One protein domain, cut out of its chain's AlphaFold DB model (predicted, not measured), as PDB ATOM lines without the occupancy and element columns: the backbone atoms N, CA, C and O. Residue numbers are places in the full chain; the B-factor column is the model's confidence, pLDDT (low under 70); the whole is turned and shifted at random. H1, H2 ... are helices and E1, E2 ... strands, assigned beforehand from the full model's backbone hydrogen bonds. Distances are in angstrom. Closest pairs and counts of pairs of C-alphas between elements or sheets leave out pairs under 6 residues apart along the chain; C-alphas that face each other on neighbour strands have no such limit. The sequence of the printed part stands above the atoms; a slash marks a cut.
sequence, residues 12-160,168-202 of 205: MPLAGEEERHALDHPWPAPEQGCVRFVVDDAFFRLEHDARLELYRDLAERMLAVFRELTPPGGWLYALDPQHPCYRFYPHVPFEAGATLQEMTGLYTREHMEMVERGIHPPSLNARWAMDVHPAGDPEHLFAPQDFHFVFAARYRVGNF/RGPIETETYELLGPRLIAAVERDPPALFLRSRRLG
ATOM      1  N   MET A  12      -7.274 -43.509  -9.174       79.31
ATOM      2  CA  MET A  12      -7.999 -44.487  -8.356       79.31
ATOM      3  C   MET A  12      -8.622 -45.554  -9.264       79.31
ATOM      4  O   MET A  12      -9.240 -45.171 -10.256       79.31
ATOM      5  N   PRO A  13      -8.537 -46.860  -8.955       81.38
ATOM      6  CA  PRO A  13      -9.193 -47.892  -9.758       81.38
ATOM      7  C   PRO A  13     -10.699 -47.637  -9.906       81.38
ATOM      8  O   PRO A  13     -11.377 -47.310  -8.928       81.38
ATOM      9  N   LEU A  14     -11.227 -47.814 -11.116       79.56
ATOM     10  CA  LEU A  14     -12.656 -47.995 -11.340       79.56
ATOM     11  C   LEU A  14     -12.985 -49.458 -11.043       79.56
ATOM     12  O   LEU A  14     -12.239 -50.357 -11.416       79.56
ATOM     13  N   ALA A  15     -14.084 -49.704 -10.336       76.06
ATOM     14  CA  ALA A  15     -14.502 -51.062 -10.017       76.06
ATOM     15  C   ALA A  15     -16.026 -51.196  -9.992       76.06
ATOM     16  O   ALA A  15     -16.760 -50.294  -9.574       76.06
ATOM     17  N   GLY A  16     -16.513 -52.372 -10.385       77.06
ATOM     18  CA  GLY A  16     -17.903 -52.771 -10.192       77.06
ATOM     19  C   GLY A  16     -18.885 -52.074 -11.139       77.06
ATOM     20  O   GLY A  16     -18.847 -52.269 -12.349       77.06
ATOM     21  N   GLU A  17     -19.877 -51.370 -10.592       77.19
ATOM     22  CA  GLU A  17     -20.902 -50.662 -11.386       77.19
ATOM     23  C   GLU A  17     -20.354 -49.393 -12.054       77.19
ATOM     24  O   GLU A  17     -20.778 -49.063 -13.156       77.19
ATOM     25  N   GLU A  18     -19.397 -48.697 -11.429       72.56
ATOM     26  CA  GLU A  18     -18.830 -47.461 -11.993       72.56
ATOM     27  C   GLU A  18     -18.028 -47.735 -13.270       72.56
ATOM     28  O   GLU A  18     -18.153 -47.000 -14.245       72.56
ATOM     29  N   GLU A  19     -17.249 -48.819 -13.270       72.19
ATOM     30  CA  GLU A  19     -16.498 -49.290 -14.435       72.19
ATOM     31  C   GLU A  19     -17.437 -49.708 -15.571       72.19
ATOM     32  O   GLU A  19     -17.311 -49.209 -16.686       72.19
ATOM     33  N   ARG A  20     -18.438 -50.554 -15.280       71.75
ATOM     34  CA  ARG A  20     -19.435 -50.968 -16.283       71.75
ATOM     35  C   ARG A  20     -20.169 -49.777 -16.880       71.75
ATOM     36  O   ARG A  20     -20.260 -49.678 -18.092       71.75
ATOM     37  N   HIS A  21     -20.623 -48.837 -16.053       73.69
ATOM     38  CA  HIS A  21     -21.319 -47.653 -16.547       73.69
ATOM     39  C   HIS A  21     -20.431 -46.765 -17.426       73.69
ATOM     40  O   HIS A  21     -20.916 -46.211 -18.408       73.69
ATOM     41  N   ALA A  22     -19.146 -46.623 -17.090       72.56
ATOM     42  CA  ALA A  22     -18.209 -45.857 -17.903       72.56
ATOM     43  C   ALA A  22     -17.925 -46.540 -19.253       72.56
ATOM     44  O   ALA A  22     -17.866 -45.859 -20.272       72.56
ATOM     45  N   LEU A  23     -17.809 -47.871 -19.272       69.94
ATOM     46  CA  LEU A  23     -17.628 -48.651 -20.501       69.94
ATOM     47  C   LEU A  23     -18.897 -48.700 -21.370       69.94
ATOM     48  O   LEU A  23     -18.798 -48.711 -22.596       69.94
ATOM     49  N   ASP A  24     -20.078 -48.681 -20.749       74.62
ATOM     50  CA  ASP A  24     -21.381 -48.710 -21.425       74.62
ATOM     51  C   ASP A  24     -21.869 -47.316 -21.874       74.62
ATOM     52  O   ASP A  24     -22.893 -47.205 -22.558       74.62
ATOM     53  N   HIS A  25     -21.184 -46.232 -21.485       71.19
ATOM     54  CA  HIS A  25     -21.621 -44.875 -21.805       71.19
ATOM     55  C   HIS A  25     -21.533 -44.610 -23.320       71.19
ATOM     56  O   HIS A  25     -20.523 -44.934 -23.951       71.19
ATOM     57  N   PRO A  26     -22.553 -43.986 -23.941       74.50
ATOM     58  CA  PRO A  26     -22.473 -43.605 -25.344       74.50
ATOM     59  C   PRO A  26     -21.339 -42.598 -25.558       74.50
ATOM     60  O   PRO A  26     -21.283 -41.547 -24.915       74.50
ATOM     61  N   TRP A  27     -20.442 -42.930 -26.480       77.19
ATOM     62  CA  TRP A  27     -19.338 -42.074 -26.892       77.19
ATOM     63  C   TRP A  27     -19.877 -40.887 -27.705       77.19
ATOM     64  O   TRP A  27     -20.894 -41.039 -28.393       77.19
ATOM     65  N   PRO A  28     -19.217 -39.713 -27.676       78.81
ATOM     66  CA  PRO A  28     -19.529 -38.634 -28.603       78.81
ATOM     67  C   PRO A  28     -19.473 -39.150 -30.035       78.81
ATOM     68  O   PRO A  28     -18.504 -39.796 -30.436       78.81
ATOM     69  N   ALA A  29     -20.519 -38.876 -30.805       76.12
ATOM     70  CA  ALA A  29     -20.588 -39.358 -32.173       76.12
ATOM     71  C   ALA A  29     -19.552 -38.593 -33.030       76.12
ATOM     72  O   ALA A  29     -19.471 -37.366 -32.898       76.12
ATOM     73  N   PRO A  30     -18.756 -39.249 -33.900       74.56
ATOM     74  CA  PRO A  30     -17.750 -38.568 -34.724       74.56
ATOM     75  C   PRO A  30     -18.311 -37.409 -35.560       74.56
ATOM     76  O   PRO A  30     -17.632 -36.408 -35.799       74.56
ATOM     77  N   GLU A  31     -19.585 -37.504 -35.940       73.94
ATOM     78  CA  GLU A  31     -20.338 -36.496 -36.687       73.94
ATOM     79  C   GLU A  31     -20.548 -35.193 -35.891       73.94
ATOM     80  O   GLU A  31     -20.877 -34.157 -36.464       73.94
ATOM     81  N   GLN A  32     -20.345 -35.223 -34.570       71.69
ATOM     82  CA  GLN A  32     -20.455 -34.071 -33.666       71.69
ATOM     83  C   GLN A  32     -19.125 -33.320 -33.480       71.69
ATOM     84  O   GLN A  32     -19.060 -32.357 -32.713       71.69
ATOM     85  N   GLY A  33     -18.075 -33.730 -34.196       82.38
ATOM     86  CA  GLY A  33     -16.760 -33.096 -34.187       82.38
ATOM     87  C   GLY A  33     -15.672 -34.094 -33.817       82.38
ATOM     88  O   GLY A  33     -15.444 -34.351 -32.635       82.38
ATOM     89  N   CYS A  34     -14.989 -34.607 -34.840       90.56
ATOM     90  CA  CYS A  34     -13.876 -35.540 -34.729       90.56
ATOM     91  C   CYS A  34     -12.672 -35.048 -35.539       90.56
ATOM     92  O   CYS A  34     -12.819 -34.603 -36.681       90.56
ATOM     93  N   VAL A  35     -11.483 -35.154 -34.953       93.50
ATOM     94  CA  VAL A  35     -10.205 -35.001 -35.654       93.50
ATOM     95  C   VAL A  35      -9.327 -36.193 -35.312       93.50
ATOM     96  O   VAL A  35      -9.207 -36.564 -34.146       93.50
ATOM     97  N   ARG A  36      -8.688 -36.775 -36.328       93.31
ATOM     98  CA  ARG A  36      -7.716 -37.859 -36.160       93.31
ATOM     99  C   ARG A  36      -6.329 -37.405 -36.594       93.31
ATOM    100  O   ARG A  36      -6.181 -36.745 -37.619       93.31
ATOM    101  N   PHE A  37      -5.314 -37.802 -35.843       93.88
ATOM    102  CA  PHE A  37      -3.902 -37.596 -36.139       93.88
ATOM    103  C   PHE A  37      -3.251 -38.959 -36.332       93.88
ATOM    104  O   PHE A  37      -3.080 -39.711 -35.374       93.88
ATOM    105  N   VAL A  38      -2.932 -39.297 -37.580       91.19
ATOM    106  CA  VAL A  38      -2.315 -40.579 -37.940       91.19
ATOM    107  C   VAL A  38      -0.804 -40.395 -38.008       91.19
ATOM    108  O   VAL A  38      -0.305 -39.674 -38.877       91.19
ATOM    109  N   VAL A  39      -0.091 -41.039 -37.088       89.62
ATOM    110  CA  VAL A  39       1.371 -41.106 -37.056       89.62
ATOM    111  C   VAL A  39       1.828 -42.149 -38.070       89.62
ATOM    112  O   VAL A  39       1.342 -43.280 -38.079       89.62
ATOM    113  N   ASP A  40       2.723 -41.747 -38.967       82.00
ATOM    114  CA  ASP A  40       3.200 -42.588 -40.060       82.00
ATOM    115  C   ASP A  40       4.534 -43.283 -39.739       82.00
ATOM    116  O   ASP A  40       5.194 -43.011 -38.735       82.00
ATOM    117  N   ASP A  41       4.967 -44.159 -40.646       76.12
ATOM    118  CA  ASP A  41       6.240 -44.879 -40.559       76.12
ATOM    119  C   ASP A  41       7.462 -43.958 -40.377       76.12
ATOM    120  O   ASP A  41       8.506 -44.414 -39.907       76.12
ATOM    121  N   ALA A  42       7.397 -42.682 -40.786       81.75
ATOM    122  CA  ALA A  42       8.539 -41.779 -40.674       81.75
ATOM    123  C   ALA A  42       8.855 -41.461 -39.208       81.75
ATOM    124  O   ALA A  42      10.029 -41.338 -38.861       81.75
ATOM    125  N   PHE A  43       7.835 -41.405 -38.347       84.50
ATOM    126  CA  PHE A  43       8.017 -41.300 -36.902       84.50
ATOM    127  C   PHE A  43       8.775 -42.502 -36.332       84.50
ATOM    128  O   PHE A  43       9.740 -42.331 -35.588       84.50
ATOM    129  N   PHE A  44       8.398 -43.721 -36.723       77.06
ATOM    130  CA  PHE A  44       9.016 -44.947 -36.206       77.06
ATOM    131  C   PHE A  44      10.466 -45.143 -36.671       77.06
ATOM    132  O   PHE A  44      11.208 -45.907 -36.060       77.06
ATOM    133  N   ARG A  45      10.893 -44.421 -37.714       81.81
ATOM    134  CA  ARG A  45      12.291 -44.371 -38.178       81.81
ATOM    135  C   ARG A  45      13.155 -43.358 -37.429       81.81
ATOM    136  O   ARG A  45      14.357 -43.305 -37.685       81.81
ATOM    137  N   LEU A  46      12.572 -42.526 -36.568       82.00
ATOM    138  CA  LEU A  46      13.343 -41.612 -35.732       82.00
ATOM    139  C   LEU A  46      14.161 -42.396 -34.703       82.00
ATOM    140  O   LEU A  46      13.737 -43.437 -34.198       82.00
ATOM    141  N   GLU A  47      15.311 -41.833 -34.339       83.12
ATOM    142  CA  GLU A  47      16.098 -42.317 -33.208       83.12
ATOM    143  C   GLU A  47      15.244 -42.371 -31.935       83.12
ATOM    144  O   GLU A  47      14.359 -41.537 -31.717       83.12
ATOM    145  N   HIS A  48      15.534 -43.344 -31.070       76.06
ATOM    146  CA  HIS A  48      14.760 -43.612 -29.855       76.06
ATOM    147  C   HIS A  48      14.510 -42.365 -29.003       76.06
ATOM    148  O   HIS A  48      13.363 -42.045 -28.703       76.06
ATOM    149  N   ASP A  49      15.566 -41.615 -28.695       79.62
ATOM    150  CA  ASP A  49      15.466 -40.425 -27.846       79.62
ATOM    151  C   ASP A  49      14.621 -39.318 -28.498       79.62
ATOM    152  O   ASP A  49      13.889 -38.607 -27.817       79.62
ATOM    153  N   ALA A  50      14.647 -39.206 -29.831       84.69
ATOM    154  CA  ALA A  50      13.799 -38.255 -30.542       84.69
ATOM    155  C   ALA A  50      12.314 -38.641 -30.453       84.69
ATOM    156  O   ALA A  50      11.467 -37.757 -30.332       84.69
ATOM    157  N   ARG A  51      11.986 -39.941 -30.472       83.25
ATOM    158  CA  ARG A  51      10.613 -40.425 -30.237       83.25
ATOM    159  C   ARG A  51      10.168 -40.145 -28.801       83.25
ATOM    160  O   ARG A  51       9.071 -39.631 -28.608       83.25
ATOM    161  N   LEU A  52      11.033 -40.400 -27.814       78.56
ATOM    162  CA  LEU A  52      10.751 -40.110 -26.401       78.56
ATOM    163  C   LEU A  52      10.427 -38.631 -26.159       78.56
ATOM    164  O   LEU A  52       9.476 -38.327 -25.445       78.56
ATOM    165  N   GLU A  53      11.170 -37.709 -26.772       83.88
ATOM    166  CA  GLU A  53      10.895 -36.271 -26.647       83.88
ATOM    167  C   GLU A  53       9.537 -35.875 -27.254       83.88
ATOM    168  O   GLU A  53       8.848 -35.014 -26.710       83.88
ATOM    169  N   LEU A  54       9.112 -36.521 -28.347       88.88
ATOM    170  CA  LEU A  54       7.789 -36.286 -28.938       88.88
ATOM    171  C   LEU A  54       6.657 -36.823 -28.060       88.88
ATOM    172  O   LEU A  54       5.640 -36.146 -27.913       88.88
ATOM    173  N   TYR A  55       6.840 -37.996 -27.451       85.44
ATOM    174  CA  TYR A  55       5.884 -38.528 -26.482       85.44
ATOM    175  C   TYR A  55       5.834 -37.693 -25.201       85.44
ATOM    176  O   TYR A  55       4.749 -37.497 -24.657       85.44
ATOM    177  N   ARG A  56       6.969 -37.137 -24.749       82.06
ATOM    178  CA  ARG A  56       6.988 -36.182 -23.631       82.06
ATOM    179  C   ARG A  56       6.126 -34.967 -23.938       82.06
ATOM    180  O   ARG A  56       5.230 -34.646 -23.168       82.06
ATOM    181  N   ASP A  57       6.404 -34.311 -25.062       89.75
ATOM    182  CA  ASP A  57       5.689 -33.107 -25.483       89.75
ATOM    183  C   ASP A  57       4.185 -33.379 -25.648       89.75
ATOM    184  O   ASP A  57       3.359 -32.584 -25.200       89.75
ATOM    185  N   LEU A  58       3.819 -34.541 -26.204       90.88
ATOM    186  CA  LEU A  58       2.431 -34.997 -26.255       90.88
ATOM    187  C   LEU A  58       1.813 -35.110 -24.858       90.88
ATOM    188  O   LEU A  58       0.754 -34.528 -24.623       90.88
ATOM    189  N   ALA A  59       2.451 -35.851 -23.949       85.31
ATOM    190  CA  ALA A  59       1.935 -36.080 -22.605       85.31
ATOM    191  C   ALA A  59       1.753 -34.755 -21.850       85.31
ATOM    192  O   ALA A  59       0.674 -34.498 -21.319       85.31
ATOM    193  N   GLU A  60       2.760 -33.877 -21.866       85.50
ATOM    194  CA  GLU A  60       2.727 -32.565 -21.205       85.50
ATOM    195  C   GLU A  60       1.596 -31.673 -21.745       85.50
ATOM    196  O   GLU A  60       0.835 -31.082 -20.973       85.50
ATOM    197  N   ARG A  61       1.432 -31.601 -23.071       91.88
ATOM    198  CA  ARG A  61       0.408 -30.752 -23.700       91.88
ATOM    199  C   ARG A  61      -1.000 -31.292 -23.528       91.88
ATOM    200  O   ARG A  61      -1.905 -30.523 -23.209       91.88
ATOM    201  N   MET A  62      -1.200 -32.597 -23.705       92.06
ATOM    202  CA  MET A  62      -2.519 -33.206 -23.507       92.06
ATOM    203  C   MET A  62      -2.980 -33.054 -22.065       92.06
ATOM    204  O   MET A  62      -4.140 -32.761 -21.799       92.06
ATOM    205  N   LEU A  63      -2.053 -33.154 -21.127       88.38
ATOM    206  CA  LEU A  63      -2.319 -32.975 -19.718       88.38
ATOM    207  C   LEU A  63      -2.637 -31.530 -19.332       88.38
ATOM    208  O   LEU A  63      -3.530 -31.298 -18.516       88.38
ATOM    209  N   ALA A  64      -1.978 -30.552 -19.956       90.69
ATOM    210  CA  ALA A  64      -2.375 -29.151 -19.849       90.69
ATOM    211  C   ALA A  64      -3.806 -28.925 -20.375       90.69
ATOM    212  O   ALA A  64      -4.603 -28.248 -19.724       90.69
ATOM    213  N   VAL A  65      -4.168 -29.553 -21.499       95.19
ATOM    214  CA  VAL A  65      -5.532 -29.509 -22.051       95.19
ATOM    215  C   VAL A  65      -6.538 -30.185 -21.112       95.19
ATOM    216  O   VAL A  65      -7.603 -29.633 -20.844       95.19
ATOM    217  N   PHE A  66      -6.205 -31.341 -20.540       93.19
ATOM    218  CA  PHE A  66      -7.052 -32.022 -19.559       93.19
ATOM    219  C   PHE A  66      -7.275 -31.181 -18.304       93.19
ATOM    220  O   PHE A  66      -8.407 -31.108 -17.825       93.19
ATOM    221  N   ARG A  67      -6.235 -30.504 -17.804       91.56
ATOM    222  CA  ARG A  67      -6.340 -29.535 -16.702       91.56
ATOM    223  C   ARG A  67      -7.280 -28.380 -17.050       91.56
ATOM    224  O   ARG A  67      -8.072 -27.970 -16.213       91.56
ATOM    225  N   GLU A  68      -7.227 -27.854 -18.268       94.62
ATOM    226  CA  GLU A  68      -8.113 -26.764 -18.694       94.62
ATOM    227  C   GLU A  68      -9.578 -27.200 -18.820       94.62
ATOM    228  O   GLU A  68     -10.487 -26.466 -18.423       94.62
ATOM    229  N   LEU A  69      -9.821 -28.375 -19.405       94.75
ATOM    230  CA  LEU A  69     -11.173 -28.840 -19.720       94.75
ATOM    231  C   LEU A  69     -11.867 -29.520 -18.539       94.75
ATOM    232  O   LEU A  69     -13.097 -29.570 -18.501       94.75
ATOM    233  N   THR A  70     -11.099 -29.990 -17.561       90.94
ATOM    234  CA  THR A  70     -11.619 -30.598 -16.337       90.94
ATOM    235  C   THR A  70     -11.637 -29.550 -15.228       90.94
ATOM    236  O   THR A  70     -10.588 -28.985 -14.924       90.94
ATOM    237  N   PRO A  71     -12.776 -29.261 -14.575       87.69
ATOM    238  CA  PRO A  71     -12.791 -28.313 -13.462       87.69
ATOM    239  C   PRO A  71     -11.885 -28.790 -12.309       87.69
ATOM    240  O   PRO A  71     -11.700 -29.999 -12.146       87.69
ATOM    241  N   PRO A  72     -11.349 -27.885 -11.464       85.81
ATOM    242  CA  PRO A  72     -10.638 -28.280 -10.250       85.81
ATOM    243  C   PRO A  72     -11.492 -29.227  -9.392       85.81
ATOM    244  O   PRO A  72     -12.663 -28.945  -9.136       85.81
ATOM    245  N   GLY A  73     -10.924 -30.353  -8.956       80.75
ATOM    246  CA  GLY A  73     -11.659 -31.414  -8.252       80.75
ATOM    247  C   GLY A  73     -12.404 -32.404  -9.161       80.75
ATOM    248  O   GLY A  73     -12.959 -33.377  -8.652       80.75
ATOM    249  N   GLY A  74     -12.414 -32.181 -10.479       84.12
ATOM    250  CA  GLY A  74     -12.943 -33.112 -11.475       84.12
ATOM    251  C   GLY A  74     -11.930 -34.184 -11.883       84.12
ATOM    252  O   GLY A  74     -10.721 -33.977 -11.795       84.12
ATOM    253  N   TRP A  75     -12.444 -35.316 -12.360       87.06
ATOM    254  CA  TRP A  75     -11.669 -36.498 -12.744       87.06
ATOM    255  C   TRP A  75     -11.946 -36.852 -14.203       87.06
ATOM    256  O   TRP A  75     -13.024 -36.559 -14.726       87.06
ATOM    257  N   LEU A  76     -10.989 -37.527 -14.825       88.94
ATOM    258  CA  LEU A  76     -11.162 -38.228 -16.088       88.94
ATOM    259  C   LEU A  76     -11.256 -39.728 -15.824       88.94
ATOM    260  O   LEU A  76     -10.677 -40.233 -14.871       88.94
ATOM    261  N   TYR A  77     -11.969 -40.448 -16.666       88.62
ATOM    262  CA  TYR A  77     -11.895 -41.888 -16.798       88.62
ATOM    263  C   TYR A  77     -10.816 -42.215 -17.816       88.62
ATOM    264  O   TYR A  77     -10.900 -41.764 -18.955       88.62
ATOM    265  N   ALA A  78      -9.816 -42.969 -17.377       86.12
ATOM    266  CA  ALA A  78      -8.885 -43.682 -18.225       86.12
ATOM    267  C   ALA A  78      -9.468 -45.078 -18.461       86.12
ATOM    268  O   ALA A  78      -9.504 -45.915 -17.554       86.12
ATOM    269  N   LEU A  79     -10.024 -45.266 -19.650       78.81
ATOM    270  CA  LEU A  79     -10.691 -46.488 -20.066       78.81
ATOM    271  C   LEU A  79      -9.755 -47.244 -20.998       78.81
ATOM    272  O   LEU A  79      -9.317 -46.716 -22.022       78.81
ATOM    273  N   ASP A  80      -9.471 -48.479 -20.623       76.00
ATOM    274  CA  ASP A  80      -8.655 -49.398 -21.393       76.00
ATOM    275  C   ASP A  80      -9.295 -50.789 -21.280       76.00
ATOM    276  O   ASP A  80      -9.468 -51.289 -20.170       76.00
ATOM    277  N   PRO A  81      -9.706 -51.422 -22.388       66.75
ATOM    278  CA  PRO A  81     -10.311 -52.751 -22.344       66.75
ATOM    279  C   PRO A  81      -9.325 -53.873 -21.963       66.75
ATOM    280  O   PRO A  81      -9.762 -54.994 -21.695       66.75
ATOM    281  N   GLN A  82      -8.017 -53.614 -21.984       66.25
ATOM    282  CA  GLN A  82      -6.950 -54.565 -21.670       66.25
ATOM    283  C   GLN A  82      -6.356 -54.375 -20.269       66.25
ATOM    284  O   GLN A  82      -5.740 -55.309 -19.754       66.25
ATOM    285  N   HIS A  83      -6.604 -53.230 -19.626       68.31
ATOM    286  CA  HIS A  83      -6.096 -52.897 -18.292       68.31
ATOM    287  C   HIS A  83      -7.224 -52.520 -17.326       68.31
ATOM    288  O   HIS A  83      -8.339 -52.215 -17.746       68.31
ATOM    289  N   PRO A  84      -6.979 -52.536 -16.003       74.06
ATOM    290  CA  PRO A  84      -7.942 -52.004 -15.050       74.06
ATOM    291  C   PRO A  84      -8.272 -50.550 -15.391       74.06
ATOM    292  O   PRO A  84      -7.384 -49.697 -15.420       74.06
ATOM    293  N   CYS A  85      -9.548 -50.256 -15.622       82.06
ATOM    294  CA  CYS A  85      -9.989 -48.884 -15.820       82.06
ATOM    295  C   CYS A  85      -9.736 -48.071 -14.540       82.06
ATOM    296  O   CYS A  85      -9.834 -48.591 -13.424       82.06
ATOM    297  N   TYR A  86      -9.428 -46.782 -14.666       83.38
ATOM    298  CA  TYR A  86      -9.162 -45.931 -13.505       83.38
ATOM    299  C   TYR A  86      -9.675 -44.506 -13.683       83.38
ATOM    300  O   TYR A  86      -9.863 -43.998 -14.784       83.38
ATOM    301  N   ARG A  87      -9.914 -43.836 -12.560       85.19
ATOM    302  CA  ARG A  87     -10.070 -42.387 -12.498       85.19
ATOM    303  C   ARG A  87      -8.692 -41.761 -12.489       85.19
ATOM    304  O   ARG A  87      -7.841 -42.186 -11.720       85.19
ATOM    305  N   PHE A  88      -8.502 -40.731 -13.292       85.31
ATOM    306  CA  PHE A  88      -7.296 -39.932 -13.393       85.31
ATOM    307  C   PHE A  88      -7.595 -38.501 -12.947       85.31
ATOM    308  O   PHE A  88      -8.562 -37.889 -13.410       85.31
ATOM    309  N   TYR A  89      -6.779 -37.956 -12.045       85.81
ATOM    310  CA  TYR A  89      -6.919 -36.584 -11.570       85.81
ATOM    311  C   TYR A  89      -5.890 -35.664 -12.236       85.81
ATOM    312  O   TYR A  89      -4.743 -35.592 -11.784       85.81
ATOM    313  N   PRO A  90      -6.275 -34.889 -13.268       86.06
ATOM    314  CA  PRO A  90      -5.319 -34.080 -14.024       86.06
ATOM    315  C   PRO A  90      -4.743 -32.901 -13.220       86.06
ATOM    316  O   PRO A  90      -3.806 -32.250 -13.670       86.06
ATOM    317  N   HIS A  91      -5.267 -32.589 -12.032       84.69
ATOM    318  CA  HIS A  91      -4.868 -31.411 -11.246       84.69
ATOM    319  C   HIS A  91      -3.907 -31.696 -10.086       84.69
ATOM    320  O   HIS A  91      -3.476 -30.756  -9.422       84.69
ATOM    321  N   VAL A  92      -3.555 -32.957  -9.820       78.06
ATOM    322  CA  VAL A  92      -2.510 -33.276  -8.830       78.06
ATOM    323  C   VAL A  92      -1.124 -32.997  -9.416       78.06
ATOM    324  O   VAL A  92      -0.933 -33.094 -10.630       78.06
ATOM    325  N   PRO A  93      -0.134 -32.630  -8.586       66.44
ATOM    326  CA  PRO A  93       1.259 -32.522  -9.007       66.44
ATOM    327  C   PRO A  93       1.875 -33.914  -9.241       66.44
ATOM    328  O   PRO A  93       2.730 -34.367  -8.488       66.44
ATOM    329  N   PHE A  94       1.452 -34.610 -10.295       63.72
ATOM    330  CA  PHE A  94       2.016 -35.911 -10.696       63.72
ATOM    331  C   PHE A  94       3.442 -35.790 -11.270       63.72
ATOM    332  O   PHE A  94       4.192 -36.757 -11.251       63.72
ATOM    333  N   GLU A  95       3.842 -34.601 -11.737       60.34
ATOM    334  CA  GLU A  95       5.202 -34.302 -12.225       60.34
ATOM    335  C   GLU A  95       6.226 -34.223 -11.081       60.34
ATOM    336  O   GLU A  95       7.434 -34.296 -11.310       60.34
ATOM    337  N   ALA A  96       5.770 -34.049  -9.835       63.06
ATOM    338  CA  ALA A  96       6.657 -33.806  -8.705       63.06
ATOM    339  C   ALA A  96       7.484 -35.059  -8.372       63.06
ATOM    340  O   ALA A  96       7.046 -35.974  -7.676       63.06
ATOM    341  N   GLY A  97       8.719 -35.081  -8.875       62.28
ATOM    342  CA  GLY A  97       9.670 -36.164  -8.647       62.28
ATOM    343  C   GLY A  97       9.381 -37.435  -9.445       62.28
ATOM    344  O   GLY A  97       9.900 -38.487  -9.068       62.28
ATOM    345  N   ALA A  98       8.558 -37.360 -10.496       67.12
ATOM    346  CA  ALA A  98       8.435 -38.421 -11.490       67.12
ATOM    347  C   ALA A  98       9.518 -38.254 -12.563       67.12
ATOM    348  O   ALA A  98       9.785 -37.139 -13.019       67.12
ATOM    349  N   THR A  99      10.161 -39.346 -12.967       67.00
ATOM    350  CA  THR A  99      11.048 -39.320 -14.132       67.00
ATOM    351  C   THR A  99      10.234 -39.354 -15.425       67.00
ATOM    352  O   THR A  99       9.080 -39.779 -15.446       67.00
ATOM    353  N   LEU A 100      10.842 -38.952 -16.544       61.41
ATOM    354  CA  LEU A 100      10.181 -38.992 -17.850       61.41
ATOM    355  C   LEU A 100       9.663 -40.397 -18.208       61.41
ATOM    356  O   LEU A 100       8.611 -40.549 -18.822       61.41
ATOM    357  N   GLN A 101      10.394 -41.428 -17.800       65.44
ATOM    358  CA  GLN A 101      10.030 -42.823 -18.016       65.44
ATOM    359  C   GLN A 101       8.797 -43.190 -17.191       65.44
ATOM    360  O   GLN A 101       7.861 -43.775 -17.718       65.44
ATOM    361  N   GLU A 102       8.753 -42.774 -15.922       64.69
ATOM    362  CA  GLU A 102       7.580 -42.957 -15.059       64.69
ATOM    363  C   GLU A 102       6.347 -42.195 -15.579       64.69
ATOM    364  O   GLU A 102       5.223 -42.622 -15.338       64.69
ATOM    365  N   MET A 103       6.538 -41.077 -16.291       60.94
ATOM    366  CA  MET A 103       5.445 -40.306 -16.898       60.94
ATOM    367  C   MET A 103       4.933 -40.891 -18.218       60.94
ATOM    368  O   MET A 103       3.762 -40.719 -18.533       60.94
ATOM    369  N   THR A 104       5.802 -41.530 -19.004       57.78
ATOM    370  CA  THR A 104       5.477 -41.995 -20.367       57.78
ATOM    371  C   THR A 104       5.288 -43.506 -20.465       57.78
ATOM    372  O   THR A 104       4.796 -43.983 -21.478       57.78
ATOM    373  N   GLY A 105       5.710 -44.270 -19.454       62.31
ATOM    374  CA  GLY A 105       5.793 -45.731 -19.526       62.31
ATOM    375  C   GLY A 105       6.881 -46.238 -20.482       62.31
ATOM    376  O   GLY A 105       6.994 -47.442 -20.693       62.31
ATOM    377  N   LEU A 106       7.696 -45.347 -21.063       63.97
ATOM    378  CA  LEU A 106       8.667 -45.704 -22.093       63.97
ATOM    379  C   LEU A 106      10.066 -45.928 -21.511       63.97
ATOM    380  O   LEU A 106      10.627 -45.094 -20.795       63.97
ATOM    381  N   TYR A 107      10.662 -47.059 -21.886       67.25
ATOM    382  CA  TYR A 107      12.045 -47.396 -21.568       67.25
ATOM    383  C   TYR A 107      13.039 -46.442 -22.248       67.25
ATOM    384  O   TYR A 107      12.833 -45.981 -23.370       67.25
ATOM    385  N   THR A 108      14.157 -46.148 -21.578       69.44
ATOM    386  CA  THR A 108      15.274 -45.384 -22.177       69.44
ATOM    387  C   THR A 108      16.097 -46.244 -23.125       69.44
ATOM    388  O   THR A 108      16.009 -47.470 -23.096       69.44
ATOM    389  N   ARG A 109      16.989 -45.611 -23.898       70.88
ATOM    390  CA  ARG A 109      18.013 -46.319 -24.673       70.88
ATOM    391  C   ARG A 109      18.813 -47.317 -23.830       70.88
ATOM    392  O   ARG A 109      19.017 -48.438 -24.266       70.88
ATOM    393  N   GLU A 110      19.206 -46.946 -22.613       75.88
ATOM    394  CA  GLU A 110      19.934 -47.839 -21.699       75.88
ATOM    395  C   GLU A 110      19.118 -49.091 -21.343       75.88
ATOM    396  O   GLU A 110      19.635 -50.203 -21.401       75.88
ATOM    397  N   HIS A 111      17.822 -48.933 -21.054       75.50
ATOM    398  CA  HIS A 111      16.929 -50.068 -20.811       75.50
ATOM    399  C   HIS A 111      16.771 -50.948 -22.062       75.50
ATOM    400  O   HIS A 111      16.763 -52.171 -21.947       75.50
ATOM    401  N   MET A 112      16.698 -50.358 -23.261       70.62
ATOM    402  CA  MET A 112      16.646 -51.125 -24.514       70.62
ATOM    403  C   MET A 112      17.957 -51.887 -24.763       70.62
ATOM    404  O   MET A 112      17.923 -53.065 -25.101       70.62
ATOM    405  N   GLU A 113      19.112 -51.273 -24.497       76.06
ATOM    406  CA  GLU A 113      20.421 -51.937 -24.569       76.06
ATOM    407  C   GLU A 113      20.543 -53.095 -23.560       76.06
ATOM    408  O   GLU A 113      21.219 -54.090 -23.833       76.06
ATOM    409  N   MET A 114      19.889 -53.004 -22.394       75.06
ATOM    410  CA  MET A 114      19.769 -54.130 -21.462       75.06
ATOM    411  C   MET A 114      18.968 -55.273 -22.094       75.06
ATOM    412  O   MET A 114      19.457 -56.404 -22.110       75.06
ATOM    413  N   VAL A 115      17.796 -54.980 -22.670       65.75
ATOM    414  CA  VAL A 115      16.944 -55.977 -23.345       65.75
ATOM    415  C   VAL A 115      17.698 -56.674 -24.480       65.75
ATOM    416  O   VAL A 115      17.681 -57.901 -24.557       65.75
ATOM    417  N   GLU A 116      18.428 -55.927 -25.312       69.44
ATOM    418  CA  GLU A 116      19.254 -56.474 -26.402       69.44
ATOM    419  C   GLU A 116      20.347 -57.431 -25.904       69.44
ATOM    420  O   GLU A 116      20.727 -58.379 -26.592       69.44
ATOM    421  N   ARG A 117      20.844 -57.213 -24.681       77.56
ATOM    422  CA  ARG A 117      21.813 -58.092 -24.009       77.56
ATOM    423  C   ARG A 117      21.148 -59.244 -23.249       77.56
ATOM    424  O   ARG A 117      21.841 -59.979 -22.548       77.56
ATOM    425  N   GLY A 118      19.829 -59.403 -23.363       73.44
ATOM    426  CA  GLY A 118      19.050 -60.401 -22.629       73.44
ATOM    427  C   GLY A 118      18.913 -60.096 -21.136       73.44
ATOM    428  O   GLY A 118      18.655 -61.001 -20.345       73.44
ATOM    429  N   ILE A 119      19.121 -58.841 -20.729       76.56
ATOM    430  CA  ILE A 119      18.962 -58.374 -19.353       76.56
ATOM    431  C   ILE A 119      17.592 -57.712 -19.244       76.56
ATOM    432  O   ILE A 119      17.314 -56.724 -19.919       76.56
ATOM    433  N   HIS A 120      16.739 -58.229 -18.364       68.06
ATOM    434  CA  HIS A 120      15.462 -57.585 -18.085       68.06
ATOM    435  C   HIS A 120      15.700 -56.255 -17.353       68.06
ATOM    436  O   HIS A 120      16.319 -56.269 -16.281       68.06
ATOM    437  N   PRO A 121      15.256 -55.112 -17.908       68.75
ATOM    438  CA  PRO A 121      15.339 -53.838 -17.213       68.75
ATOM    439  C   PRO A 121      14.515 -53.893 -15.920       68.75
ATOM    440  O   PRO A 121      13.516 -54.616 -15.861       68.75
ATOM    441  N   PRO A 122      14.923 -53.160 -14.869       68.56
ATOM    442  CA  PRO A 122      14.088 -53.021 -13.687       68.56
ATOM    443  C   PRO A 122      12.733 -52.434 -14.090       68.56
ATOM    444  O   PRO A 122      12.664 -51.516 -14.910       68.56
ATOM    445  N   SER A 123      11.661 -52.961 -13.502       64.38
ATOM    446  CA  SER A 123      10.329 -52.386 -13.652       64.38
ATOM    447  C   SER A 123      10.362 -50.924 -13.211       64.38
ATOM    448  O   SER A 123      10.937 -50.598 -12.167       64.38
ATOM    449  N   LEU A 124       9.740 -50.043 -13.994       62.88
ATOM    450  CA  LEU A 124       9.474 -48.684 -13.535       62.88
ATOM    451  C   LEU A 124       8.597 -48.779 -12.281       62.88
ATOM    452  O   LEU A 124       7.717 -49.640 -12.204       62.88
ATOM    453  N   ASN A 125       8.841 -47.929 -11.281       60.19
ATOM    454  CA  ASN A 125       7.945 -47.884 -10.129       60.19
ATOM    455  C   ASN A 125       6.538 -47.576 -10.646       60.19
ATOM    456  O   ASN A 125       6.357 -46.595 -11.370       60.19
ATOM    457  N   ALA A 126       5.560 -48.404 -10.275       56.69
ATOM    458  CA  ALA A 126       4.168 -48.216 -10.661       56.69
ATOM    459  C   ALA A 126       3.652 -46.895 -10.070       56.69
ATOM    460  O   ALA A 126       3.236 -46.810  -8.917       56.69
ATOM    461  N   ARG A 127       3.765 -45.831 -10.864       60.12
ATOM    462  CA  ARG A 127       3.207 -44.502 -10.586       60.12
ATOM    463  C   ARG A 127       1.830 -44.352 -11.224       60.12
ATOM    464  O   ARG A 127       1.061 -43.499 -10.795       60.12
ATOM    465  N   TRP A 128       1.535 -45.204 -12.201       60.06
ATOM    466  CA  TRP A 128       0.274 -45.338 -12.919       60.06
ATOM    467  C   TRP A 128      -0.278 -46.746 -12.676       60.06
ATOM    468  O   TRP A 128       0.490 -47.663 -12.394       60.06
ATOM    469  N   ALA A 129      -1.587 -46.935 -12.846       58.94
ATOM    470  CA  ALA A 129      -2.216 -48.262 -12.868       58.94
ATOM    471  C   ALA A 129      -1.925 -49.059 -14.161       58.94
ATOM    472  O   ALA A 129      -2.534 -50.098 -14.392       58.94
ATOM    473  N   MET A 130      -1.045 -48.540 -15.020       55.78
ATOM    474  CA  MET A 130      -0.762 -49.079 -16.344       55.78
ATOM    475  C   MET A 130       0.414 -50.053 -16.264       55.78
ATOM    476  O   MET A 130       1.554 -49.642 -16.037       55.78
ATOM    477  N   ASP A 131       0.127 -51.333 -16.469       55.91
ATOM    478  CA  ASP A 131       1.133 -52.311 -16.866       55.91
ATOM    479  C   ASP A 131       1.242 -52.241 -18.393       55.91
ATOM    480  O   ASP A 131       0.282 -52.542 -19.080       55.91
ATOM    481  N   VAL A 132       2.385 -51.817 -18.941       50.12
ATOM    482  CA  VAL A 132       2.550 -51.733 -20.404       50.12
ATOM    483  C   VAL A 132       2.632 -53.146 -20.981       50.12
ATOM    484  O   VAL A 132       3.567 -53.894 -20.657       50.12
ATOM    485  N   HIS A 133       1.691 -53.527 -21.849       50.06
ATOM    486  CA  HIS A 133       1.731 -54.838 -22.488       50.06
ATOM    487  C   HIS A 133       2.978 -54.956 -23.393       50.06
ATOM    488  O   HIS A 133       3.308 -54.019 -24.123       50.06
ATOM    489  N   PRO A 134       3.686 -56.107 -23.433       43.16
ATOM    490  CA  PRO A 134       4.908 -56.263 -24.236       43.16
ATOM    491  C   PRO A 134       4.729 -56.021 -25.742       43.16
ATOM    492  O   PRO A 134       5.702 -55.742 -26.435       43.16
ATOM    493  N   ALA A 135       3.500 -56.161 -26.247       46.75
ATOM    494  CA  ALA A 135       3.152 -55.884 -27.640       46.75
ATOM    495  C   ALA A 135       2.668 -54.439 -27.876       46.75
ATOM    496  O   ALA A 135       2.243 -54.135 -28.985       46.75
ATOM    497  N   GLY A 136       2.709 -53.574 -26.859       51.91
ATOM    498  CA  GLY A 136       2.004 -52.296 -26.846       51.91
ATOM    499  C   GLY A 136       0.501 -52.475 -26.627       51.91
ATOM    500  O   GLY A 136      -0.070 -53.532 -26.919       51.91
ATOM    501  N   ASP A 137      -0.134 -51.433 -26.110       63.06
ATOM    502  CA  ASP A 137      -1.561 -51.432 -25.802       63.06
ATOM    503  C   ASP A 137      -2.319 -50.885 -27.014       63.06
ATOM    504  O   ASP A 137      -1.994 -49.799 -27.483       63.06
ATOM    505  N   PRO A 138      -3.303 -51.595 -27.584       65.94
ATOM    506  CA  PRO A 138      -3.900 -51.203 -28.855       65.94
ATOM    507  C   PRO A 138      -4.860 -50.014 -28.750       65.94
ATOM    508  O   PRO A 138      -5.177 -49.416 -29.780       65.94
ATOM    509  N   GLU A 139      -5.338 -49.659 -27.554       76.44
ATOM    510  CA  GLU A 139      -6.240 -48.522 -27.354       76.44
ATOM    511  C   GLU A 139      -6.234 -48.010 -25.906       76.44
ATOM    512  O   GLU A 139      -6.379 -48.789 -24.974       76.44
ATOM    513  N   HIS A 140      -6.145 -46.690 -25.744       81.62
ATOM    514  CA  HIS A 140      -6.256 -45.970 -24.476       81.62
ATOM    515  C   HIS A 140      -7.159 -44.752 -24.623       81.62
ATOM    516  O   HIS A 140      -6.989 -43.964 -25.556       81.62
ATOM    517  N   LEU A 141      -8.095 -44.563 -23.693       87.62
ATOM    518  CA  LEU A 141      -9.157 -43.568 -23.826       87.62
ATOM    519  C   LEU A 141      -9.263 -42.712 -22.561       87.62
ATOM    520  O   LEU A 141      -9.278 -43.241 -21.456       87.62
ATOM    521  N   PHE A 142      -9.390 -41.395 -22.718       90.06
ATOM    522  CA  PHE A 142      -9.570 -40.439 -21.624       90.06
ATOM    523  C   PHE A 142     -10.831 -39.601 -21.839       90.06
ATOM    524  O   PHE A 142     -10.957 -38.916 -22.858       90.06
ATOM    525  N   ALA A 143     -11.748 -39.625 -20.870       90.88
ATOM    526  CA  ALA A 143     -13.030 -38.922 -20.954       90.88
ATOM    527  C   ALA A 143     -13.500 -38.402 -19.583       90.88
ATOM    528  O   ALA A 143     -13.262 -39.055 -18.575       90.88
ATOM    529  N   PRO A 144     -14.191 -37.257 -19.488       88.25
ATOM    530  CA  PRO A 144     -14.885 -36.860 -18.266       88.25
ATOM    531  C   PRO A 144     -16.129 -37.737 -18.044       88.25
ATOM    532  O   PRO A 144     -16.611 -38.392 -18.964       88.25
ATOM    533  N   GLN A 145     -16.695 -37.719 -16.833       84.56
ATOM    534  CA  GLN A 145     -17.850 -38.563 -16.477       84.56
ATOM    535  C   GLN A 145     -19.097 -38.342 -17.352       84.56
ATOM    536  O   GLN A 145     -19.898 -39.256 -17.514       84.56
ATOM    537  N   ASP A 146     -19.275 -37.139 -17.893       85.94
ATOM    538  CA  ASP A 146     -20.369 -36.768 -18.796       85.94
ATOM    539  C   ASP A 146     -19.999 -36.905 -20.285       85.94
ATOM    540  O   ASP A 146     -20.796 -36.540 -21.149       85.94
ATOM    541  N   PHE A 147     -18.794 -37.402 -20.590       86.81
ATOM    542  CA  PHE A 147     -18.285 -37.659 -21.939       86.81
ATOM    543  C   PHE A 147     -18.397 -36.457 -22.890       86.81
ATOM    544  O   PHE A 147     -18.537 -36.620 -24.095       86.81
ATOM    545  N   HIS A 148     -18.299 -35.221 -22.393       87.31
ATOM    546  CA  HIS A 148     -18.367 -34.045 -23.271       87.31
ATOM    547  C   HIS A 148     -17.146 -33.892 -24.207       87.31
ATOM    548  O   HIS A 148     -17.177 -33.075 -25.133       87.31
ATOM    549  N   PHE A 149     -16.077 -34.661 -23.977       92.06
ATOM    550  CA  PHE A 149     -14.997 -34.921 -24.930       92.06
ATOM    551  C   PHE A 149     -14.416 -36.323 -24.726       92.06
ATOM    552  O   PHE A 149     -14.593 -36.921 -23.667       92.06
ATOM    553  N   VAL A 150     -13.667 -36.809 -25.715       92.06
ATOM    554  CA  VAL A 150     -12.851 -38.024 -25.609       92.06
ATOM    555  C   VAL A 150     -11.515 -37.796 -26.306       92.06
ATOM    556  O   VAL A 150     -11.484 -37.343 -27.449       92.06
ATOM    557  N   PHE A 151     -10.423 -38.158 -25.639       92.88
ATOM    558  CA  PHE A 151      -9.123 -38.365 -26.272       92.88
ATOM    559  C   PHE A 151      -8.825 -39.861 -26.341       92.88
ATOM    560  O   PHE A 151      -8.910 -40.544 -25.325       92.88
ATOM    561  N   ALA A 152      -8.467 -40.357 -27.519       89.81
ATOM    562  CA  ALA A 152      -8.198 -41.764 -27.765       89.81
ATOM    563  C   ALA A 152      -6.836 -41.944 -28.437       89.81
ATOM    564  O   ALA A 152      -6.597 -41.356 -29.486       89.81
ATOM    565  N   ALA A 153      -5.957 -42.765 -27.868       87.75
ATOM    566  CA  ALA A 153      -4.703 -43.194 -28.476       87.75
ATOM    567  C   ALA A 153      -4.841 -44.659 -28.901       87.75
ATOM    568  O   ALA A 153      -5.061 -45.527 -28.063       87.75
ATOM    569  N   ARG A 154      -4.764 -44.933 -30.205       83.81
ATOM    570  CA  ARG A 154      -4.930 -46.268 -30.791       83.81
ATOM    571  C   ARG A 154      -3.664 -46.712 -31.496       83.81
ATOM    572  O   ARG A 154      -3.075 -45.937 -32.244       83.81
ATOM    573  N   TYR A 155      -3.330 -47.983 -31.359       75.75
ATOM    574  CA  TYR A 155      -2.136 -48.588 -31.927       75.75
ATOM    575  C   TYR A 155      -2.545 -49.825 -32.717       75.75
ATOM    576  O   TYR A 155      -3.195 -50.736 -32.206       75.75
ATOM    577  N   ARG A 156      -2.179 -49.874 -33.998       66.50
ATOM    578  CA  ARG A 156      -2.221 -51.123 -34.762       66.50
ATOM    579  C   ARG A 156      -0.861 -51.772 -34.700       66.50
ATOM    580  O   ARG A 156       0.099 -51.158 -35.136       66.50
ATOM    581  N   VAL A 157      -0.817 -53.015 -34.241       57.53
ATOM    582  CA  VAL A 157       0.392 -53.841 -34.214       57.53
ATOM    583  C   VAL A 157       0.202 -54.969 -35.228       57.53
ATOM    584  O   VAL A 157      -0.779 -55.711 -35.167       57.53
ATOM    585  N   GLY A 158       1.090 -55.058 -36.221       52.25
ATOM    586  CA  GLY A 158       1.109 -56.149 -37.201       52.25
ATOM    587  C   GLY A 158       2.033 -57.292 -36.767       52.25
ATOM    588  O   GLY A 158       3.064 -57.045 -36.151       52.25
ATOM    589  N   ASN A 159       1.695 -58.542 -37.106       42.50
ATOM    590  CA  ASN A 159       2.516 -59.710 -36.755       42.50
ATOM    591  C   ASN A 159       3.908 -59.668 -37.413       42.50
ATOM    592  O   ASN A 159       4.033 -59.481 -38.624       42.50
ATOM    593  N   PHE A 160       4.933 -59.949 -36.606       45.47
ATOM    594  CA  PHE A 160       6.351 -60.066 -36.974       45.47
ATOM    595  C   PHE A 160       6.718 -61.380 -37.710       45.47
ATOM    596  O   PHE A 160       7.870 -61.558 -38.102       45.47
ATOM    597  N   ARG A 168       8.661 -53.852 -46.715       40.41
ATOM    598  CA  ARG A 168       7.620 -53.348 -45.797       40.41
ATOM    599  C   ARG A 168       7.577 -54.198 -44.526       40.41
ATOM    600  O   ARG A 168       7.080 -55.318 -44.560       40.41
ATOM    601  N   GLY A 169       8.143 -53.674 -43.437       44.47
ATOM    602  CA  GLY A 169       7.988 -54.240 -42.092       44.47
ATOM    603  C   GLY A 169       6.539 -54.131 -41.582       44.47
ATOM    604  O   GLY A 169       5.703 -53.538 -42.272       44.47
ATOM    605  N   PRO A 170       6.217 -54.716 -40.413       46.69
ATOM    606  CA  PRO A 170       4.873 -54.656 -39.842       46.69
ATOM    607  C   PRO A 170       4.459 -53.196 -39.610       46.69
ATOM    608  O   PRO A 170       5.235 -52.397 -39.093       46.69
ATOM    609  N   ILE A 171       3.250 -52.839 -40.054       52.22
ATOM    610  CA  ILE A 171       2.723 -51.475 -39.933       52.22
ATOM    611  C   ILE A 171       2.297 -51.267 -38.479       52.22
ATOM    612  O   ILE A 171       1.164 -51.582 -38.115       52.22
ATOM    613  N   GLU A 172       3.205 -50.729 -37.669       57.31
ATOM    614  CA  GLU A 172       2.847 -50.020 -36.446       57.31
ATOM    615  C   GLU A 172       2.267 -48.667 -36.863       57.31
ATOM    616  O   GLU A 172       2.975 -47.803 -37.370       57.31
ATOM    617  N   THR A 173       0.948 -48.507 -36.760       73.50
ATOM    618  CA  THR A 173       0.307 -47.200 -36.988       73.50
ATOM    619  C   THR A 173      -0.347 -46.749 -35.703       73.50
ATOM    620  O   THR A 173      -1.247 -47.415 -35.195       73.50
ATOM    621  N   GLU A 174       0.104 -45.604 -35.205       85.75
ATOM    622  CA  GLU A 174      -0.481 -44.934 -34.052       85.75
ATOM    623  C   GLU A 174      -1.449 -43.851 -34.546       85.75
ATOM    624  O   GLU A 174      -1.167 -43.101 -35.483       85.75
ATOM    625  N   THR A 175      -2.649 -43.813 -33.981       89.25
ATOM    626  CA  THR A 175      -3.693 -42.847 -34.324       89.25
ATOM    627  C   THR A 175      -4.244 -42.233 -33.057       89.25
ATOM    628  O   THR A 175      -4.756 -42.943 -32.197       89.25
ATOM    629  N   TYR A 176      -4.209 -40.908 -32.988       92.31
ATOM    630  CA  TYR A 176      -4.860 -40.156 -31.928       92.31
ATOM    631  C   TYR A 176      -6.173 -39.584 -32.433       92.31
ATOM    632  O   TYR A 176      -6.196 -38.883 -33.442       92.31
ATOM    633  N   GLU A 177      -7.264 -39.875 -31.747       92.75
ATOM    634  CA  GLU A 177      -8.602 -39.408 -32.078       92.75
ATOM    635  C   GLU A 177      -9.103 -38.462 -30.985       92.75
ATOM    636  O   GLU A 177      -9.013 -38.739 -29.789       92.75
ATOM    637  N   LEU A 178      -9.576 -37.296 -31.417       94.69
ATOM    638  CA  LEU A 178     -10.092 -36.237 -30.565       94.69
ATOM    639  C   LEU A 178     -11.563 -36.059 -30.907       94.69
ATOM    640  O   LEU A 178     -11.892 -35.642 -32.020       94.69
ATOM    641  N   LEU A 179     -12.432 -36.336 -29.942       92.75
ATOM    642  CA  LEU A 179     -13.868 -36.134 -30.062       92.75
ATOM    643  C   LEU A 179     -14.302 -34.985 -29.157       92.75
ATOM    644  O   LEU A 179     -13.940 -34.926 -27.980       92.75
ATOM    645  N   GLY A 180     -15.116 -34.091 -29.706       91.62
ATOM    646  CA  GLY A 180     -15.677 -32.949 -28.995       91.62
ATOM    647  C   GLY A 180     -14.984 -31.625 -29.355       91.62
ATOM    648  O   GLY A 180     -13.755 -31.506 -29.277       91.62
ATOM    649  N   PRO A 181     -15.750 -30.574 -29.701       91.25
ATOM    650  CA  PRO A 181     -15.199 -29.329 -30.240       91.25
ATOM    651  C   PRO A 181     -14.305 -28.574 -29.250       91.25
ATOM    652  O   PRO A 181     -13.370 -27.894 -29.666       91.25
ATOM    653  N   ARG A 182     -14.556 -28.697 -27.938       93.19
ATOM    654  CA  ARG A 182     -13.734 -28.045 -26.903       93.19
ATOM    655  C   ARG A 182     -12.340 -28.660 -26.802       93.19
ATOM    656  O   ARG A 182     -11.380 -27.911 -26.658       93.19
ATOM    657  N   LEU A 183     -12.235 -29.987 -26.912       95.25
ATOM    658  CA  LEU A 183     -10.951 -30.688 -26.933       95.25
ATOM    659  C   LEU A 183     -10.154 -30.324 -28.181       95.25
ATOM    660  O   LEU A 183      -9.001 -29.920 -28.067       95.25
ATOM    661  N   ILE A 184     -10.795 -30.400 -29.350       95.00
ATOM    662  CA  ILE A 184     -10.167 -30.045 -30.627       95.00
ATOM    663  C   ILE A 184      -9.630 -28.610 -30.570       95.00
ATOM    664  O   ILE A 184      -8.451 -28.391 -30.826       95.00
ATOM    665  N   ALA A 185     -10.456 -27.644 -30.154       95.25
ATOM    666  CA  ALA A 185     -10.043 -26.245 -30.072       95.25
ATOM    667  C   ALA A 185      -8.903 -26.008 -29.063       95.25
ATOM    668  O   ALA A 185      -8.010 -25.202 -29.329       95.25
ATOM    669  N   ALA A 186      -8.919 -26.691 -27.914       96.69
ATOM    670  CA  ALA A 186      -7.865 -26.566 -26.909       96.69
ATOM    671  C   ALA A 186      -6.525 -27.118 -27.420       96.69
ATOM    672  O   ALA A 186      -5.498 -26.459 -27.258       96.69
ATOM    673  N   VAL A 187      -6.543 -28.272 -28.097       96.88
ATOM    674  CA  VAL A 187      -5.350 -28.863 -28.718       96.88
ATOM    675  C   VAL A 187      -4.838 -27.995 -29.867       96.88
ATOM    676  O   VAL A 187      -3.644 -27.736 -29.947       96.88
ATOM    677  N   GLU A 188      -5.709 -27.495 -30.744       95.12
ATOM    678  CA  GLU A 188      -5.298 -26.689 -31.906       95.12
ATOM    679  C   GLU A 188      -4.674 -25.339 -31.533       95.12
ATOM    680  O   GLU A 188      -3.932 -24.764 -32.329       95.12
ATOM    681  N   ARG A 189      -4.938 -24.833 -30.324       96.62
ATOM    682  CA  ARG A 189      -4.331 -23.593 -29.830       96.62
ATOM    683  C   ARG A 189      -2.832 -23.737 -29.563       96.62
ATOM    684  O   ARG A 189      -2.108 -22.757 -29.716       96.62
ATOM    685  N   ASP A 190      -2.386 -24.921 -29.151       95.88
ATOM    686  CA  ASP A 190      -0.979 -25.208 -28.862       95.88
ATOM    687  C   ASP A 190      -0.659 -26.701 -29.107       95.88
ATOM    688  O   ASP A 190      -0.442 -27.472 -28.163       95.88
ATOM    689  N   PRO A 191      -0.689 -27.144 -30.380       96.06
ATOM    690  CA  PRO A 191      -0.728 -28.560 -30.721       96.06
ATOM    691  C   PRO A 191       0.576 -29.280 -30.365       96.06
ATOM    692  O   PRO A 191       1.659 -28.737 -30.600       96.06
ATOM    693  N   PRO A 192       0.492 -30.537 -29.887       96.62
ATOM    694  CA  PRO A 192       1.643 -31.415 -29.766       96.62
ATOM    695  C   PRO A 192       2.499 -31.469 -31.016       96.62
ATOM    696  O   PRO A 192       2.012 -31.586 -32.143       96.62
ATOM    697  N   ALA A 193       3.808 -31.455 -30.807       96.50
ATOM    698  CA  ALA A 193       4.796 -31.534 -31.860       96.50
ATOM    699  C   ALA A 193       4.663 -32.853 -32.642       96.50
ATOM    700  O   ALA A 193       4.963 -32.893 -33.837       96.50
ATOM    701  N   LEU A 194       4.184 -33.923 -31.996       94.12
ATOM    702  CA  LEU A 194       3.819 -35.164 -32.676       94.12
ATOM    703  C   LEU A 194       2.647 -34.959 -33.647       94.12
ATOM    704  O   LEU A 194       2.731 -35.374 -34.800       94.12
ATOM    705  N   PHE A 195       1.594 -34.248 -33.233       95.06
ATOM    706  CA  PHE A 195       0.432 -33.980 -34.088       95.06
ATOM    707  C   PHE A 195       0.801 -33.114 -35.291       95.06
ATOM    708  O   PHE A 195       0.345 -33.386 -36.400       95.06
ATOM    709  N   LEU A 196       1.707 -32.149 -35.116       94.62
ATOM    710  CA  LEU A 196       2.251 -31.338 -36.215       94.62
ATOM    711  C   LEU A 196       3.018 -32.154 -37.269       94.62
ATOM    712  O   LEU A 196       3.157 -31.706 -38.405       94.62
ATOM    713  N   ARG A 197       3.535 -33.331 -36.899       92.06
ATOM    714  CA  ARG A 197       4.244 -34.257 -37.799       92.06
ATOM    715  C   ARG A 197       3.347 -35.363 -38.349       92.06
ATOM    716  O   ARG A 197       3.768 -36.097 -39.233       92.06
ATOM    717  N   SER A 198       2.139 -35.488 -37.818       92.38
ATOM    718  CA  SER A 198       1.175 -36.511 -38.206       92.38
ATOM    719  C   SER A 198       0.289 -36.041 -39.359       92.38
ATOM    720  O   SER A 198       0.138 -34.844 -39.624       92.38
ATOM    721  N   ARG A 199      -0.367 -36.988 -40.028       92.19
ATOM    722  CA  ARG A 199      -1.419 -36.664 -40.988       92.19
ATOM    723  C   ARG A 199      -2.728 -36.407 -40.245       92.19
ATOM    724  O   ARG A 199      -3.308 -37.331 -39.677       92.19
ATOM    725  N   ARG A 200      -3.210 -35.165 -40.301       93.00
ATOM    726  CA  ARG A 200      -4.523 -34.769 -39.774       93.00
ATOM    727  C   ARG A 200      -5.636 -35.192 -40.737       93.00
ATOM    728  O   ARG A 200      -5.571 -34.859 -41.917       93.00
ATOM    729  N   LEU A 201      -6.654 -35.872 -40.222       90.19
ATOM    730  CA  LEU A 201      -7.867 -36.282 -40.931       90.19
ATOM    731  C   LEU A 201      -9.088 -35.672 -40.239       90.19
ATOM    732  O   LEU A 201      -9.180 -35.674 -39.007       90.19
ATOM    733  N   GLY A 202     -10.007 -35.128 -41.028       84.06
ATOM    734  CA  GLY A 202     -11.301 -34.658 -40.559       84.06
ATOM    735  C   GLY A 202     -12.316 -35.791 -40.351       84.06
ATOM    736  O   GLY A 202     -11.987 -36.979 -40.478       84.06
TER     737      GLY A 202
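This is residues 12 to 160 and 168 to 202 of the 205 residues of the protein "DUF2716 domain-containing protein" of Corallococcus sp. Z5C101001 (UniProt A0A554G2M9). A strongly twisted sheet of seven strands has H6 and H7 on one face, with the long helix H3 packed on both of them, while H1 crosses the opposite face near the E3 edge. H4 packs on H3 away from the sheet, and H5 lies farthest from the middle, with a long loop, residues 117 to 138, leading from it to E4. The printed part has 184 residues, with seven named helices and seven named strands in the order H1 E1 H2 H3 E2 E3 H4 H5 E4 E5 E6 H6 H7 E7. The sheet runs E3 E2 E4 E5 E6 E1 E7, with its neighbours antiparallel, and the class is mixed, helices and strands. The whole is compact, with a radius of gyration of the C-alphas of 16.7 A and spans of 47 by 34 by 31 A.

H1 is residues 17 to 24, 10.2 A long, beginning at C-alpha 17 at (-20.902, -50.662, -11.386). E1, residues 34 to 39, is 16.4 A long and is followed by H2, residues 41 to 44. H3, residues 48 to 69, is the longest helix at 31.5 A, from C-alpha 48 at (14.760, -43.612, -29.855) to C-alpha 69 at (-11.173, -28.840, -19.720). E2, residues 76 to 79, and E3, residues 86 to 88, come next, then H4, residues 100 to 104, and H5, residues 109 to 116, 10.4 A long. E4, residues 139 to 144, is 17.1 A long, E5, residues 150 to 156, is 19.2 A, and E6, residues 173 to 179, is 19.3 A. H6, residues 181 to 189, is 12.3 A long, followed by H7, residues 193 to 197, and E7, residues 199 to 201, ending at C-alpha 201 at (-7.867, -36.282, -40.931).

In the sheet E3 and E7 are the edge strands. E2 and E3 form a hairpin, with N 88 and O 76 2.7 A apart, and residues 12 to 13 make a short antiparallel pairing with residues 86 to 87 of E3. E2 and E4 have N 77 and O 143 at 2.7 A. E4 and E5 form a hairpin at 178 degrees, with N 140 and O 153 at 2.8 A. E5 and E6 have N 152 and O 177 at 2.8 A, E6 and E1 have N 37 and O 176 at 2.8 A, and E1 and E7 have N 201 and O 36 at 2.8 A. H6 is on the sheet at a height of 9.2 A and stands up from it, rising 45 degrees. H7 is on the same face at 8.5 A, only just over E1, with 3 of its C-alphas falling on it. H1 is on the opposite face at 10.1 A and runs across the strands, at 68 degrees to E2 on the local plane. H3, the hub, only grazes the sheet with residues 62 to 69. With residues 61 to 69 it touches H6 at a steep tilt of 51 degrees, opposite ways, the closest C-alphas being those of Val 65 and Ala 186, 6.1 A apart. With residues 54 to 58 it touches H7, the closest C-alphas being those of Leu 54 and Leu 194 at 5.6 A. With residues 55 to 59 it touches H4, the closest C-alphas being those of Arg 56 and Thr 104 at 6.8 A. H5 is close to H3 but not clearly touching, the C-alphas of His 48 and Arg 109 being 6.7 A apart. H2 only grazes the sheet. E3, H4, H5 and E4 make a split strand-helix-strand unit, two strands running the same way with helices between them in the chain and E2 between them in the sheet; E6, H6, H7 and E7 make another, with E1 between, and both crossovers are right-handed. In H1, H3, H4, H5, H6 and H7 every O i to N i+4 pair is within hydrogen-bond range; H2 is too short for such a pair.

The two C-alphas farthest apart are those of Gln 32 and Arg 117, at 49.6 A. Residues 161 to 167 are not printed, and C-alphas 160 and 168 are 11.2 A apart across this cut. The links E3 to H4 and H5 to E4 are long. The mean pLDDT of the printed part is 78.1, and 51 residues are under 70, among them 93 to 108 and 120 to 138.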